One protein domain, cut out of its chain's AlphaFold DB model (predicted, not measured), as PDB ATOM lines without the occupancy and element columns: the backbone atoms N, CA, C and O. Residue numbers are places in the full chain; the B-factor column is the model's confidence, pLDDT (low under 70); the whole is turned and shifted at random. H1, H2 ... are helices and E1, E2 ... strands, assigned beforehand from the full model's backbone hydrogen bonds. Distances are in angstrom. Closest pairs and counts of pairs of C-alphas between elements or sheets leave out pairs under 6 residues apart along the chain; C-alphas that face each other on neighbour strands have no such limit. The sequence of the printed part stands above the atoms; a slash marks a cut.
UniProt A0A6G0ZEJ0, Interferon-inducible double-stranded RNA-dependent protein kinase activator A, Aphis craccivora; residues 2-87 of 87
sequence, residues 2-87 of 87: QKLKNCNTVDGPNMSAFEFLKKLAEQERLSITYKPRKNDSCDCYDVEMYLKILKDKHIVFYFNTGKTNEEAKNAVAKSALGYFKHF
ATOM      1  N   GLN A   2      17.494 -16.222  -2.824       44.00
ATOM      2  CA  GLN A   2      16.124 -16.237  -2.247       44.00
ATOM      3  C   GLN A   2      16.088 -16.006  -0.717       44.00
ATOM      4  O   GLN A   2      15.145 -15.412  -0.210       44.00
ATOM      5  N   LYS A   3      17.143 -16.397   0.015       50.69
ATOM      6  CA  LYS A   3      17.282 -16.136   1.459       50.69
ATOM      7  C   LYS A   3      17.423 -14.645   1.814       50.69
ATOM      8  O   LYS A   3      16.910 -14.244   2.849       50.69
ATOM      9  N   LEU A   4      18.027 -13.818   0.949       51.94
ATOM     10  CA  LEU A   4      18.111 -12.358   1.137       51.94
ATOM     11  C   LEU A   4      16.741 -11.682   1.028       51.94
ATOM     12  O   LEU A   4      16.473 -10.744   1.770       51.94
ATOM     13  N   LYS A   5      15.865 -12.182   0.144       50.12
ATOM     14  CA  LYS A   5      14.494 -11.665  -0.035       50.12
ATOM     15  C   LYS A   5      13.597 -11.930   1.179       50.12
ATOM     16  O   LYS A   5      12.630 -11.206   1.381       50.12
ATOM     17  N   ASN A   6      13.951 -12.915   2.010       44.84
ATOM     18  CA  ASN A   6      13.285 -13.185   3.286       44.84
ATOM     19  C   ASN A   6      13.914 -12.430   4.473       44.84
ATOM     20  O   ASN A   6      13.314 -12.386   5.543       44.84
ATOM     21  N   CYS A   7      15.072 -11.783   4.298       49.56
ATOM     22  CA  CYS A   7      15.643 -10.847   5.272       49.56
ATOM     23  C   CYS A   7      15.042  -9.442   5.071       49.56
ATOM     24  O   CYS A   7      15.749  -8.473   4.789       49.56
ATOM     25  N   ASN A   8      13.713  -9.335   5.171       43.56
ATOM     26  CA  ASN A   8      12.996  -8.055   5.079       43.56
ATOM     27  C   ASN A   8      13.071  -7.221   6.357       43.56
ATOM     28  O   ASN A   8      12.702  -6.051   6.350       43.56
ATOM     29  N   THR A   9      13.613  -7.776   7.431       45.72
ATOM     30  CA  THR A   9      13.926  -7.028   8.636       45.72
ATOM     31  C   THR A   9      15.435  -6.836   8.700       45.72
ATOM     32  O   THR A   9      16.198  -7.757   8.966       45.72
ATOM     33  N   VAL A  10      15.869  -5.592   8.500       49.47
ATOM     34  CA  VAL A  10      17.119  -5.094   9.103       49.47
ATOM     35  C   VAL A  10      16.916  -4.913  10.626       49.47
ATOM     36  O   VAL A  10      17.742  -4.323  11.301       49.47
ATOM     37  N   ASP A  11      15.827  -5.456  11.180       52.31
ATOM     38  CA  ASP A  11      15.608  -5.679  12.601       52.31
ATOM     39  C   ASP A  11      15.912  -7.149  12.942       52.31
ATOM     40  O   ASP A  11      15.094  -8.050  12.743       52.31
ATOM     41  N   GLY A  12      17.133  -7.371  13.438       46.44
ATOM     42  CA  GLY A  12      17.633  -8.621  14.017       46.44
ATOM     43  C   GLY A  12      18.822  -9.211  13.244       46.44
ATOM     44  O   GLY A  12      18.672  -9.488  12.053       46.44
ATOM     45  N   PRO A  13      19.999  -9.467  13.863       52.47
ATOM     46  CA  PRO A  13      20.408  -9.371  15.273       52.47
ATOM     47  C   PRO A  13      21.167  -8.065  15.592       52.47
ATOM     48  O   PRO A  13      21.326  -7.210  14.732       52.47
ATOM     49  N   ASN A  14      21.653  -7.933  16.828       70.12
ATOM     50  CA  ASN A  14      22.499  -6.859  17.370       70.12
ATOM     51  C   ASN A  14      23.879  -6.767  16.660       70.12
ATOM     52  O   ASN A  14      24.922  -6.916  17.288       70.12
ATOM     53  N   MET A  15      23.895  -6.657  15.330       77.56
ATOM     54  CA  MET A  15      25.094  -6.749  14.500       77.56
ATOM     55  C   MET A  15      25.100  -5.687  13.404       77.56
ATOM     56  O   MET A  15      24.065  -5.276  12.881       77.56
ATOM     57  N   SER A  16      26.297  -5.263  13.033       86.31
ATOM     58  CA  SER A  16      26.525  -4.247  12.016       86.31
ATOM     59  C   SER A  16      26.248  -4.762  10.594       86.31
ATOM     60  O   SER A  16      26.287  -5.965  10.315       86.31
ATOM     61  N   ALA A  17      26.010  -3.843   9.651       86.25
ATOM     62  CA  ALA A  17      25.773  -4.192   8.245       86.25
ATOM     63  C   ALA A  17      26.951  -4.970   7.637       86.25
ATOM     64  O   ALA A  17      26.757  -5.893   6.843       86.25
ATOM     65  N   PHE A  18      28.176  -4.626   8.037       86.75
ATOM     66  CA  PHE A  18      29.378  -5.320   7.591       86.75
ATOM     67  C   PHE A  18      29.468  -6.754   8.124       86.75
ATOM     68  O   PHE A  18      29.801  -7.673   7.372       86.75
ATOM     69  N   GLU A  19      29.136  -6.981   9.395       87.31
ATOM     70  CA  GLU A  19      29.094  -8.335   9.953       87.31
ATOM     71  C   GLU A  19      28.002  -9.182   9.296       87.31
ATOM     72  O   GLU A  19      28.214 -10.369   9.036       87.31
ATOM     73  N   PHE A  20      26.846  -8.586   8.988       86.50
ATOM     74  CA  PHE A  20      25.780  -9.285   8.275       86.50
ATOM     75  C   PHE A  20      26.250  -9.724   6.883       86.50
ATOM     76  O   PHE A  20      26.098 -10.887   6.507       86.50
ATOM     77  N   LEU A  21      26.904  -8.820   6.147       85.62
ATOM     78  CA  LEU A  21      27.469  -9.115   4.833       85.62
ATOM     79  C   LEU A  21      28.530 -10.231   4.888       85.62
ATOM     80  O   LEU A  21      28.555 -11.085   4.002       85.62
ATOM     81  N   LYS A  22      29.370 -10.278   5.931       86.88
ATOM     82  CA  LYS A  22      30.326 -11.381   6.138       86.88
ATOM     83  C   LYS A  22      29.634 -12.728   6.328       86.88
ATOM     84  O   LYS A  22      29.988 -13.682   5.640       86.88
ATOM     85  N   LYS A  23      28.624 -12.801   7.203       86.38
ATOM     86  CA  LYS A  23      27.854 -14.041   7.408       86.38
ATOM     87  C   LYS A  23      27.192 -14.507   6.115       86.38
ATOM     88  O   LYS A  23      27.228 -15.688   5.785       86.38
ATOM     89  N   LEU A  24      26.618 -13.572   5.362       82.38
ATOM     90  CA  LEU A  24      26.030 -13.862   4.061       82.38
ATOM     91  C   LEU A  24      27.075 -14.414   3.080       82.38
ATOM     92  O   LEU A  24      26.794 -15.370   2.361       82.38
ATOM     93  N   ALA A  25      28.280 -13.846   3.063       83.19
ATOM     94  CA  ALA A  25      29.355 -14.326   2.207       83.19
ATOM     95  C   ALA A  25      29.803 -15.750   2.539       83.19
ATOM     96  O   ALA A  25      29.999 -16.547   1.624       83.19
ATOM     97  N   GLU A  26      29.888 -16.102   3.821       83.31
ATOM     98  CA  GLU A  26      30.164 -17.478   4.244       83.31
ATOM     99  C   GLU A  26      29.066 -18.444   3.772       83.31
ATOM    100  O   GLU A  26      29.362 -19.507   3.224       83.31
ATOM    101  N   GLN A  27      27.796 -18.056   3.915       82.88
ATOM    102  CA  GLN A  27      26.650 -18.887   3.531       82.88
ATOM    103  C   GLN A  27      26.516 -19.076   2.015       82.88
ATOM    104  O   GLN A  27      26.220 -20.175   1.547       82.88
ATOM    105  N   GLU A  28      26.724 -18.012   1.241       76.06
ATOM    106  CA  GLU A  28      26.495 -17.994  -0.210       76.06
ATOM    107  C   GLU A  28      27.795 -18.211  -1.012       76.06
ATOM    108  O   GLU A  28      27.806 -18.045  -2.233       76.06
ATOM    109  N   ARG A  29      28.894 -18.612  -0.348       78.06
ATOM    110  CA  ARG A  29      30.223 -18.815  -0.958       78.06
ATOM    111  C   ARG A  29      30.686 -17.586  -1.750       78.06
ATOM    112  O   ARG A  29      31.110 -17.681  -2.904       78.06
ATOM    113  N   LEU A  30      30.595 -16.419  -1.129       81.69
ATOM    114  CA  LEU A  30      31.138 -15.169  -1.647       81.69
ATOM    115  C   LEU A  30      32.511 -14.924  -1.020       81.69
ATOM    116  O   LEU A  30      32.764 -15.279   0.127       81.69
ATOM    117  N   SER A  31      33.397 -14.279  -1.765       83.56
ATOM    118  CA  SER A  31      34.656 -13.764  -1.237       83.56
ATOM    119  C   SER A  31      34.553 -12.251  -1.113       83.56
ATOM    120  O   SER A  31      34.210 -11.567  -2.078       83.56
ATOM    121  N   ILE A  32      34.839 -11.727   0.078       84.06
ATOM    122  CA  ILE A  32      34.891 -10.289   0.342       84.06
ATOM    123  C   ILE A  32      36.343  -9.916   0.599       84.06
ATOM    124  O   ILE A  32      36.970 -10.435   1.519       84.06
ATOM    125  N   THR A  33      36.860  -8.981  -0.184       86.50
ATOM    126  CA  THR A  33      38.122  -8.296   0.096       86.50
ATOM    127  C   THR A  33      37.805  -6.834   0.344       86.50
ATOM    128  O   THR A  33      37.076  -6.228  -0.428       86.50
ATOM    129  N   TYR A  34      38.346  -6.243   1.402       84.62
ATOM    130  CA  TYR A  34      38.204  -4.813   1.647       84.62
ATOM    131  C   TYR A  34      39.566  -4.207   1.965       84.62
ATOM    132  O   TYR A  34      40.431  -4.868   2.542       84.62
ATOM    133  N   LYS A  35      39.757  -2.954   1.564       84.81
ATOM    134  CA  LYS A  35      40.981  -2.186   1.754       84.81
ATOM    135  C   LYS A  35      40.608  -0.842   2.378       84.81
ATOM    136  O   LYS A  35      40.085   0.022   1.675       84.81
ATOM    137  N   PRO A  36      40.812  -0.674   3.695       83.38
ATOM    138  CA  PRO A  36      40.661   0.626   4.321       83.38
ATOM    139  C   PRO A  36      41.864   1.507   3.974       83.38
ATOM    140  O   PRO A  36      43.006   1.046   3.974       83.38
ATOM    141  N   ARG A  37      41.607   2.785   3.734       83.25
ATOM    142  CA  ARG A  37      42.603   3.827   3.515       83.25
ATOM    143  C   ARG A  37      42.232   5.025   4.379       83.25
ATOM    144  O   ARG A  37      41.097   5.483   4.335       83.25
ATOM    145  N   LYS A  38      43.173   5.527   5.180       81.50
ATOM    146  CA  LYS A  38      42.982   6.820   5.840       81.50
ATOM    147  C   LYS A  38      43.242   7.917   4.810       81.50
ATOM    148  O   LYS A  38      44.223   7.844   4.071       81.50
ATOM    149  N   ASN A  39      42.348   8.888   4.742       79.56
ATOM    150  CA  ASN A  39      42.494  10.059   3.907       79.56
ATOM    151  C   ASN A  39      42.840  11.250   4.806       79.56
ATOM    152  O   ASN A  39      41.988  11.846   5.466       79.56
ATOM    153  N   ASP A  40      44.133  11.564   4.837       79.38
ATOM    154  CA  ASP A  40      44.694  12.586   5.720       79.38
ATOM    155  C   ASP A  40      44.236  14.009   5.353       79.38
ATOM    156  O   ASP A  40      44.346  14.914   6.172       79.38
ATOM    157  N   SER A  41      43.674  14.214   4.153       81.94
ATOM    158  CA  SER A  41      43.173  15.528   3.712       81.94
ATOM    159  C   SER A  41      41.810  15.914   4.302       81.94
ATOM    160  O   SER A  41      41.479  17.096   4.346       81.94
ATOM    161  N   CYS A  42      41.024  14.938   4.762       76.38
ATOM    162  CA  CYS A  42      39.655  15.121   5.270       76.38
ATOM    163  C   CYS A  42      39.457  14.581   6.697       76.38
ATOM    164  O   CYS A  42      38.323  14.572   7.173       76.38
ATOM    165  N   ASP A  43      40.520  14.073   7.337       81.50
ATOM    166  CA  ASP A  43      40.462  13.235   8.550       81.50
ATOM    167  C   ASP A  43      39.339  12.182   8.484       81.50
ATOM    168  O   ASP A  43      38.546  11.992   9.406       81.50
ATOM    169  N   CYS A  44      39.239  11.528   7.328       79.75
ATOM    170  CA  CYS A  44      38.209  10.546   7.037       79.75
ATOM    171  C   CYS A  44      38.829   9.212   6.606       79.75
ATOM    172  O   CYS A  44      40.019   9.116   6.297       79.75
ATOM    173  N   TYR A  45      38.035   8.148   6.651       81.06
ATOM    174  CA  TYR A  45      38.421   6.820   6.195       81.06
ATOM    175  C   TYR A  45      37.651   6.474   4.930       81.06
ATOM    176  O   TYR A  45      36.422   6.501   4.906       81.06
ATOM    177  N   ASP A  46      38.390   6.056   3.917       80.62
ATOM    178  CA  ASP A  46      37.866   5.526   2.674       80.62
ATOM    179  C   ASP A  46      37.974   4.001   2.733       80.62
ATOM    180  O   ASP A  46      39.006   3.448   3.125       80.62
ATOM    181  N   VAL A  47      36.912   3.284   2.380       79.38
ATOM    182  CA  VAL A  47      36.930   1.821   2.313       79.38
ATOM    183  C   VAL A  47      36.533   1.388   0.914       79.38
ATOM    184  O   VAL A  47      35.392   1.548   0.478       79.38
ATOM    185  N   GLU A  48      37.493   0.773   0.233       83.12
ATOM    186  CA  GLU A  48      37.253   0.014  -0.986       83.12
ATOM    187  C   GLU A  48      36.843  -1.413  -0.622       83.12
ATOM    188  O   GLU A  48      37.513  -2.070   0.178       83.12
ATOM    189  N   MET A  49      35.777  -1.926  -1.228       82.94
ATOM    190  CA  MET A  49      35.334  -3.304  -1.057       82.94
ATOM    191  C   MET A  49      35.132  -3.984  -2.411       82.94
ATOM    192  O   MET A  49      34.344  -3.551  -3.247       82.94
ATOM    193  N   TYR A  50      35.821  -5.104  -2.587       81.62
ATOM    194  CA  TYR A  50      35.699  -6.023  -3.707       81.62
ATOM    195  C   TYR A  50      34.908  -7.236  -3.234       81.62
ATOM    196  O   TYR A  50      35.332  -7.961  -2.332       81.62
ATOM    197  N   LEU A  51      33.764  -7.473  -3.856       76.56
ATOM    198  CA  LEU A  51      32.933  -8.626  -3.578       76.56
ATOM    199  C   LEU A  51      32.910  -9.538  -4.804       76.56
ATOM    200  O   LEU A  51      32.474  -9.149  -5.882       76.56
ATOM    201  N   LYS A  52      33.403 -10.763  -4.641       75.56
ATOM    202  CA  LYS A  52      33.488 -11.770  -5.696       75.56
ATOM    203  C   LYS A  52      32.513 -12.905  -5.417       75.56
ATOM    204  O   LYS A  52      32.623 -13.593  -4.403       75.56
ATOM    205  N   ILE A  53      31.606 -13.148  -6.354       69.19
ATOM    206  CA  ILE A  53      30.724 -14.314  -6.349       69.19
ATOM    207  C   ILE A  53      31.521 -15.493  -6.915       69.19
ATOM    208  O   ILE A  53      31.872 -15.499  -8.097       69.19
ATOM    209  N   LEU A  54      31.857 -16.483  -6.079       66.44
ATOM    210  CA  LEU A  54      32.760 -17.568  -6.489       66.44
ATOM    211  C   LEU A  54      32.165 -18.458  -7.588       66.44
ATOM    212  O   LEU A  54      32.917 -18.986  -8.403       66.44
ATOM    213  N   LYS A  55      30.835 -18.597  -7.632       61.94
ATOM    214  CA  LYS A  55      30.136 -19.441  -8.609       61.94
ATOM    215  C   LYS A  55      30.138 -18.850 -10.023       61.94
ATOM    216  O   LYS A  55      30.387 -19.575 -10.976       61.94
ATOM    217  N   ASP A  56      29.947 -17.536 -10.138       62.47
ATOM    218  CA  ASP A  56      29.673 -16.882 -11.426       62.47
ATOM    219  C   ASP A  56      30.836 -16.001 -11.918       62.47
ATOM    220  O   ASP A  56      30.711 -15.295 -12.914       62.47
ATOM    221  N   LYS A  57      31.979 -16.009 -11.207       64.62
ATOM    222  CA  LYS A  57      33.146 -15.124 -11.435       64.62
ATOM    223  C   LYS A  57      32.789 -13.633 -11.530       64.62
ATOM    224  O   LYS A  57      33.593 -12.840 -12.012       64.62
ATOM    225  N   HIS A  58      31.619 -13.237 -11.041       69.00
ATOM    226  CA  HIS A  58      31.193 -11.852 -11.044       69.00
ATOM    227  C   HIS A  58      31.864 -11.119  -9.881       69.00
ATOM    228  O   HIS A  58      31.776 -11.556  -8.730       69.00
ATOM    229  N   ILE A  59      32.576 -10.038 -10.191       72.44
ATOM    230  CA  ILE A  59      33.219  -9.173  -9.204       72.44
ATOM    231  C   ILE A  59      32.465  -7.853  -9.215       72.44
ATOM    232  O   ILE A  59      32.396  -7.191 -10.248       72.44
ATOM    233  N   VAL A  60      31.919  -7.480  -8.064       77.62
ATOM    234  CA  VAL A  60      31.291  -6.182  -7.844       77.62
ATOM    235  C   VAL A  60      32.201  -5.352  -6.952       77.62
ATOM    236  O   VAL A  60      32.745  -5.848  -5.962       77.62
ATOM    237  N   PHE A  61      32.381  -4.090  -7.321       81.62
ATOM    238  CA  PHE A  61      33.216  -3.140  -6.603       81.62
ATOM    239  C   PHE A  61      32.348  -2.065  -5.956       81.62
ATOM    240  O   PHE A  61      31.456  -1.513  -6.598       81.62
ATOM    241  N   TYR A  62      32.633  -1.765  -4.693       83.88
ATOM    242  CA  TYR A  62      31.988  -0.704  -3.935       83.88
ATOM    243  C   TYR A  62      33.036   0.174  -3.272       83.88
ATOM    244  O   TYR A  62      34.043  -0.312  -2.756       83.88
ATOM    245  N   PHE A  63      32.748   1.467  -3.230       84.62
ATOM    246  CA  PHE A  63      33.560   2.460  -2.556       84.62
ATOM    247  C   PHE A  63      32.652   3.330  -1.699       84.62
ATOM    248  O   PHE A  63      31.622   3.797  -2.180       84.62
ATOM    249  N   ASN A  64      33.017   3.526  -0.438       85.50
ATOM    250  CA  ASN A  64      32.371   4.501   0.431       85.50
ATOM    251  C   ASN A  64      33.375   5.075   1.421       85.50
ATOM    252  O   ASN A  64      34.407   4.469   1.713       85.50
ATOM    253  N   THR A  65      33.022   6.231   1.963       84.44
ATOM    254  CA  THR A  65      33.806   6.949   2.961       84.44
ATOM    255  C   THR A  65      33.024   7.038   4.274       84.44
ATOM    256  O   THR A  65      31.812   6.812   4.321       84.44
ATOM    257  N   GLY A  66      33.721   7.321   5.369       83.94
ATOM    258  CA  GLY A  66      33.148   7.505   6.701       83.94
ATOM    259  C   GLY A  66      34.126   8.250   7.601       83.94
ATOM    260  O   GLY A  66      35.320   8.303   7.307       83.94
ATOM    261  N   LYS A  67      33.657   8.835   8.706       84.81
ATOM    262  CA  LYS A  67      34.559   9.514   9.655       84.81
ATOM    263  C   LYS A  67      35.434   8.509  10.393       84.81
ATOM    264  O   LYS A  67      36.554   8.814  10.782       84.81
ATOM    265  N   THR A  68      34.938   7.286  10.551       86.25
ATOM    266  CA  THR A  68      35.690   6.154  11.092       86.25
ATOM    267  C   THR A  68      35.750   5.009  10.085       86.25
ATOM    268  O   THR A  68      34.921   4.885   9.181       86.25
ATOM    269  N   ASN A  69      36.726   4.117  10.263       82.75
ATOM    270  CA  ASN A  69      36.834   2.887   9.479       82.75
ATOM    271  C   ASN A  69      35.557   2.028   9.588       82.75
ATOM    272  O   ASN A  69      35.112   1.448   8.600       82.75
ATOM    273  N   GLU A  70      34.942   1.972  10.773       86.88
ATOM    274  CA  GLU A  70      33.695   1.233  10.994       86.88
ATOM    275  C   GLU A  70      32.511   1.847  10.248       86.88
ATOM    276  O   GLU A  70      31.728   1.116   9.639       86.88
ATOM    277  N   GLU A  71      32.396   3.175  10.239       86.88
ATOM    278  CA  GLU A  71      31.373   3.870   9.457       86.88
ATOM    279  C   GLU A  71      31.529   3.584   7.963       86.88
ATOM    280  O   GLU A  71      30.566   3.174   7.315       86.88
ATOM    281  N   ALA A  72      32.748   3.711   7.434       85.50
ATOM    282  CA  ALA A  72      33.042   3.454   6.028       85.50
ATOM    283  C   ALA A  72      32.768   1.985   5.642       85.50
ATOM    284  O   ALA A  72      32.143   1.708   4.614       85.50
ATOM    285  N   LYS A  73      33.140   1.027   6.506       87.31
ATOM    286  CA  LYS A  73      32.805  -0.402   6.347       87.31
ATOM    287  C   LYS A  73      31.301  -0.654   6.337       87.31
ATOM    288  O   LYS A  73      30.809  -1.444   5.534       87.31
ATOM    289  N   ASN A  74      30.556  -0.004   7.223       87.94
ATOM    290  CA  ASN A  74      29.111  -0.178   7.289       87.94
ATOM    291  C   ASN A  74      28.398   0.468   6.101       87.94
ATOM    292  O   ASN A  74      27.454  -0.119   5.576       87.94
ATOM    293  N   ALA A  75      28.860   1.630   5.645       87.12
ATOM    294  CA  ALA A  75      28.346   2.285   4.448       87.12
ATOM    295  C   ALA A  75      28.565   1.410   3.205       87.12
ATOM    296  O   ALA A  75      27.608   1.087   2.500       87.12
ATOM    297  N   VAL A  76      29.795   0.924   2.994       88.06
ATOM    298  CA  VAL A  76      30.119   0.067   1.845       88.06
ATOM    299  C   VAL A  76      29.362  -1.263   1.881       88.06
ATOM    300  O   VAL A  76      28.884  -1.735   0.847       88.06
ATOM    301  N   ALA A  77      29.161  -1.836   3.072       87.38
ATOM    302  CA  ALA A  77      28.368  -3.046   3.238       87.38
ATOM    303  C   ALA A  77      26.884  -2.830   2.922       87.38
ATOM    304  O   ALA A  77      26.282  -3.662   2.247       87.38
ATOM    305  N   LYS A  78      26.295  -1.706   3.354       87.88
ATOM    306  CA  LYS A  78      24.905  -1.352   3.020       87.88
ATOM    307  C   LYS A  78      24.706  -1.232   1.511       87.88
ATOM    308  O   LYS A  78      23.726  -1.772   1.004       87.88
ATOM    309  N   SER A  79      25.637  -0.598   0.792       86.44
ATOM    310  CA  SER A  79      25.583  -0.515  -0.675       86.44
ATOM    311  C   SER A  79      25.598  -1.900  -1.329       86.44
ATOM    312  O   SER A  79      24.762  -2.180  -2.188       86.44
ATOM    313  N   ALA A  80      26.478  -2.798  -0.875       85.12
ATOM    314  CA  ALA A  80      26.537  -4.164  -1.394       85.12
ATOM    315  C   ALA A  80      25.275  -4.981  -1.089       85.12
ATOM    316  O   ALA A  80      24.763  -5.688  -1.955       85.12
ATOM    317  N   LEU A  81      24.734  -4.865   0.125       84.00
ATOM    318  CA  LEU A  81      23.476  -5.516   0.497       84.00
ATOM    319  C   LEU A  81      22.291  -4.974  -0.309       84.00
ATOM    320  O   LEU A  81      21.412  -5.748  -0.679       84.00
ATOM    321  N   GLY A  82      22.282  -3.673  -0.616       83.00
ATOM    322  CA  GLY A  82      21.293  -3.056  -1.498       83.00
ATOM    323  C   GLY A  82      21.264  -3.719  -2.873       83.00
ATOM    324  O   GLY A  82      20.205  -4.152  -3.316       83.00
ATOM    325  N   TYR A  83      22.426  -3.905  -3.503       78.94
ATOM    326  CA  TYR A  83      22.532  -4.622  -4.780       78.94
ATOM    327  C   TYR A  83      21.954  -6.035  -4.704       78.94
ATOM    328  O   TYR A  83      21.154  -6.424  -5.549       78.94
ATOM    329  N   PHE A  84      22.280  -6.787  -3.652       73.94
ATOM    330  CA  PHE A  84      21.762  -8.143  -3.477       73.94
ATOM    331  C   PHE A  84      20.256  -8.230  -3.234       73.94
ATOM    332  O   PHE A  84      19.677  -9.277  -3.502       73.94
ATOM    333  N   LYS A  85      19.607  -7.174  -2.731       71.25
ATOM    334  CA  LYS A  85      18.141  -7.146  -2.612       71.25
ATOM    335  C   LYS A  85      17.449  -7.065  -3.974       71.25
ATOM    336  O   LYS A  85      16.315  -7.521  -4.100       71.25
ATOM    337  N   HIS A  86      18.114  -6.484  -4.973       67.38
ATOM    338  CA  HIS A  86      17.565  -6.296  -6.315       67.38
ATOM    339  C   HIS A  86      17.808  -7.483  -7.264       67.38
ATOM    340  O   HIS A  86      17.220  -7.506  -8.343       67.38
ATOM    341  N   PHE A  87      18.609  -8.475  -6.856       59.53
ATOM    342  CA  PHE A  87      18.785  -9.760  -7.547       59.53
ATOM    343  C   PHE A  87      17.903 -10.848  -6.905       59.53
ATOM    344  O   PHE A  87      17.114 -11.514  -7.617       59.53
TER     345      PHE A  87
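Overview. This is residues 2 to 87 of the 87 residues of the protein "Interferon-inducible double-stranded RNA-dependent protein kinase activator A" of Aphis craccivora (UniProt A0A6G0ZEJ0). A twisted three-stranded sheet has the long helix H3 packed slantwise over one face, with H2 next to H3 on that same face and the opposite face bare. Short H1 lies at one end, near the end of H3, and a long loop leads from it to H2. The printed part has 86 residues, in the order H1 H2 E1 E2 E3 H3; the sheet, E1 E2 E3, is antiparallel, and the class is mixed, helices and strands. It is compact, with a radius of gyration of the C-alphas of 13.3 A and spans of 42 by 31 by 20 A.

Along the chain. H1 is residues 2 to 5, from C-alpha 2 at (16.124, -16.237, -2.247). H2, residues 17 to 27, is 15.5 A long. E1, residues 30 to 39, measures 28.2 A, E2, residues 44 to 53, 29.2 A, and E3, residues 59 to 66, 23.0 A. H3, residues 69 to 86, runs 26.6 A to C-alpha 86 at (17.565, -6.296, -6.315).

Arrangement. The strands form a meander, each the antiparallel neighbour of the one before. In the hairpin E1 and E2, N 33 and O 50 are 2.8 A apart; in the hairpin E2 and E3, N 49 and O 62 are 2.8 A apart. H2 and H3 lie on the same face of the sheet E1 E2 E3, an arrangement in two layers, the helices on one face of the sheet. H3 has a height over the sheet of 7.0 A and lies over E3 and, only just, with 3 C-alphas, over E2. H2 touches H3 through residues 73 to 81 of H3 alone, closest at the C-alphas of Phe 18 and Ala 77, 5.0 A, at a steep tilt of 54 degrees, the same way. H1 and H3 only just touch, with 3 pairs of C-alphas within 8 A, the closest Lys 5 and Lys 85, 6.4 A. In H2 every O i to N i+4 pair is within hydrogen-bond range, in H3 13 of 14; H1 is too short for such a pair.

Size, cuts and confidence. The farthest C-alphas, of Gln 2 and Ser 41, are 42.1 A apart. The printed part has no cut; the link H1 to H2 is long. Residues 2 to 13, 53 to 58 and 86 to 87 have pLDDT under 70.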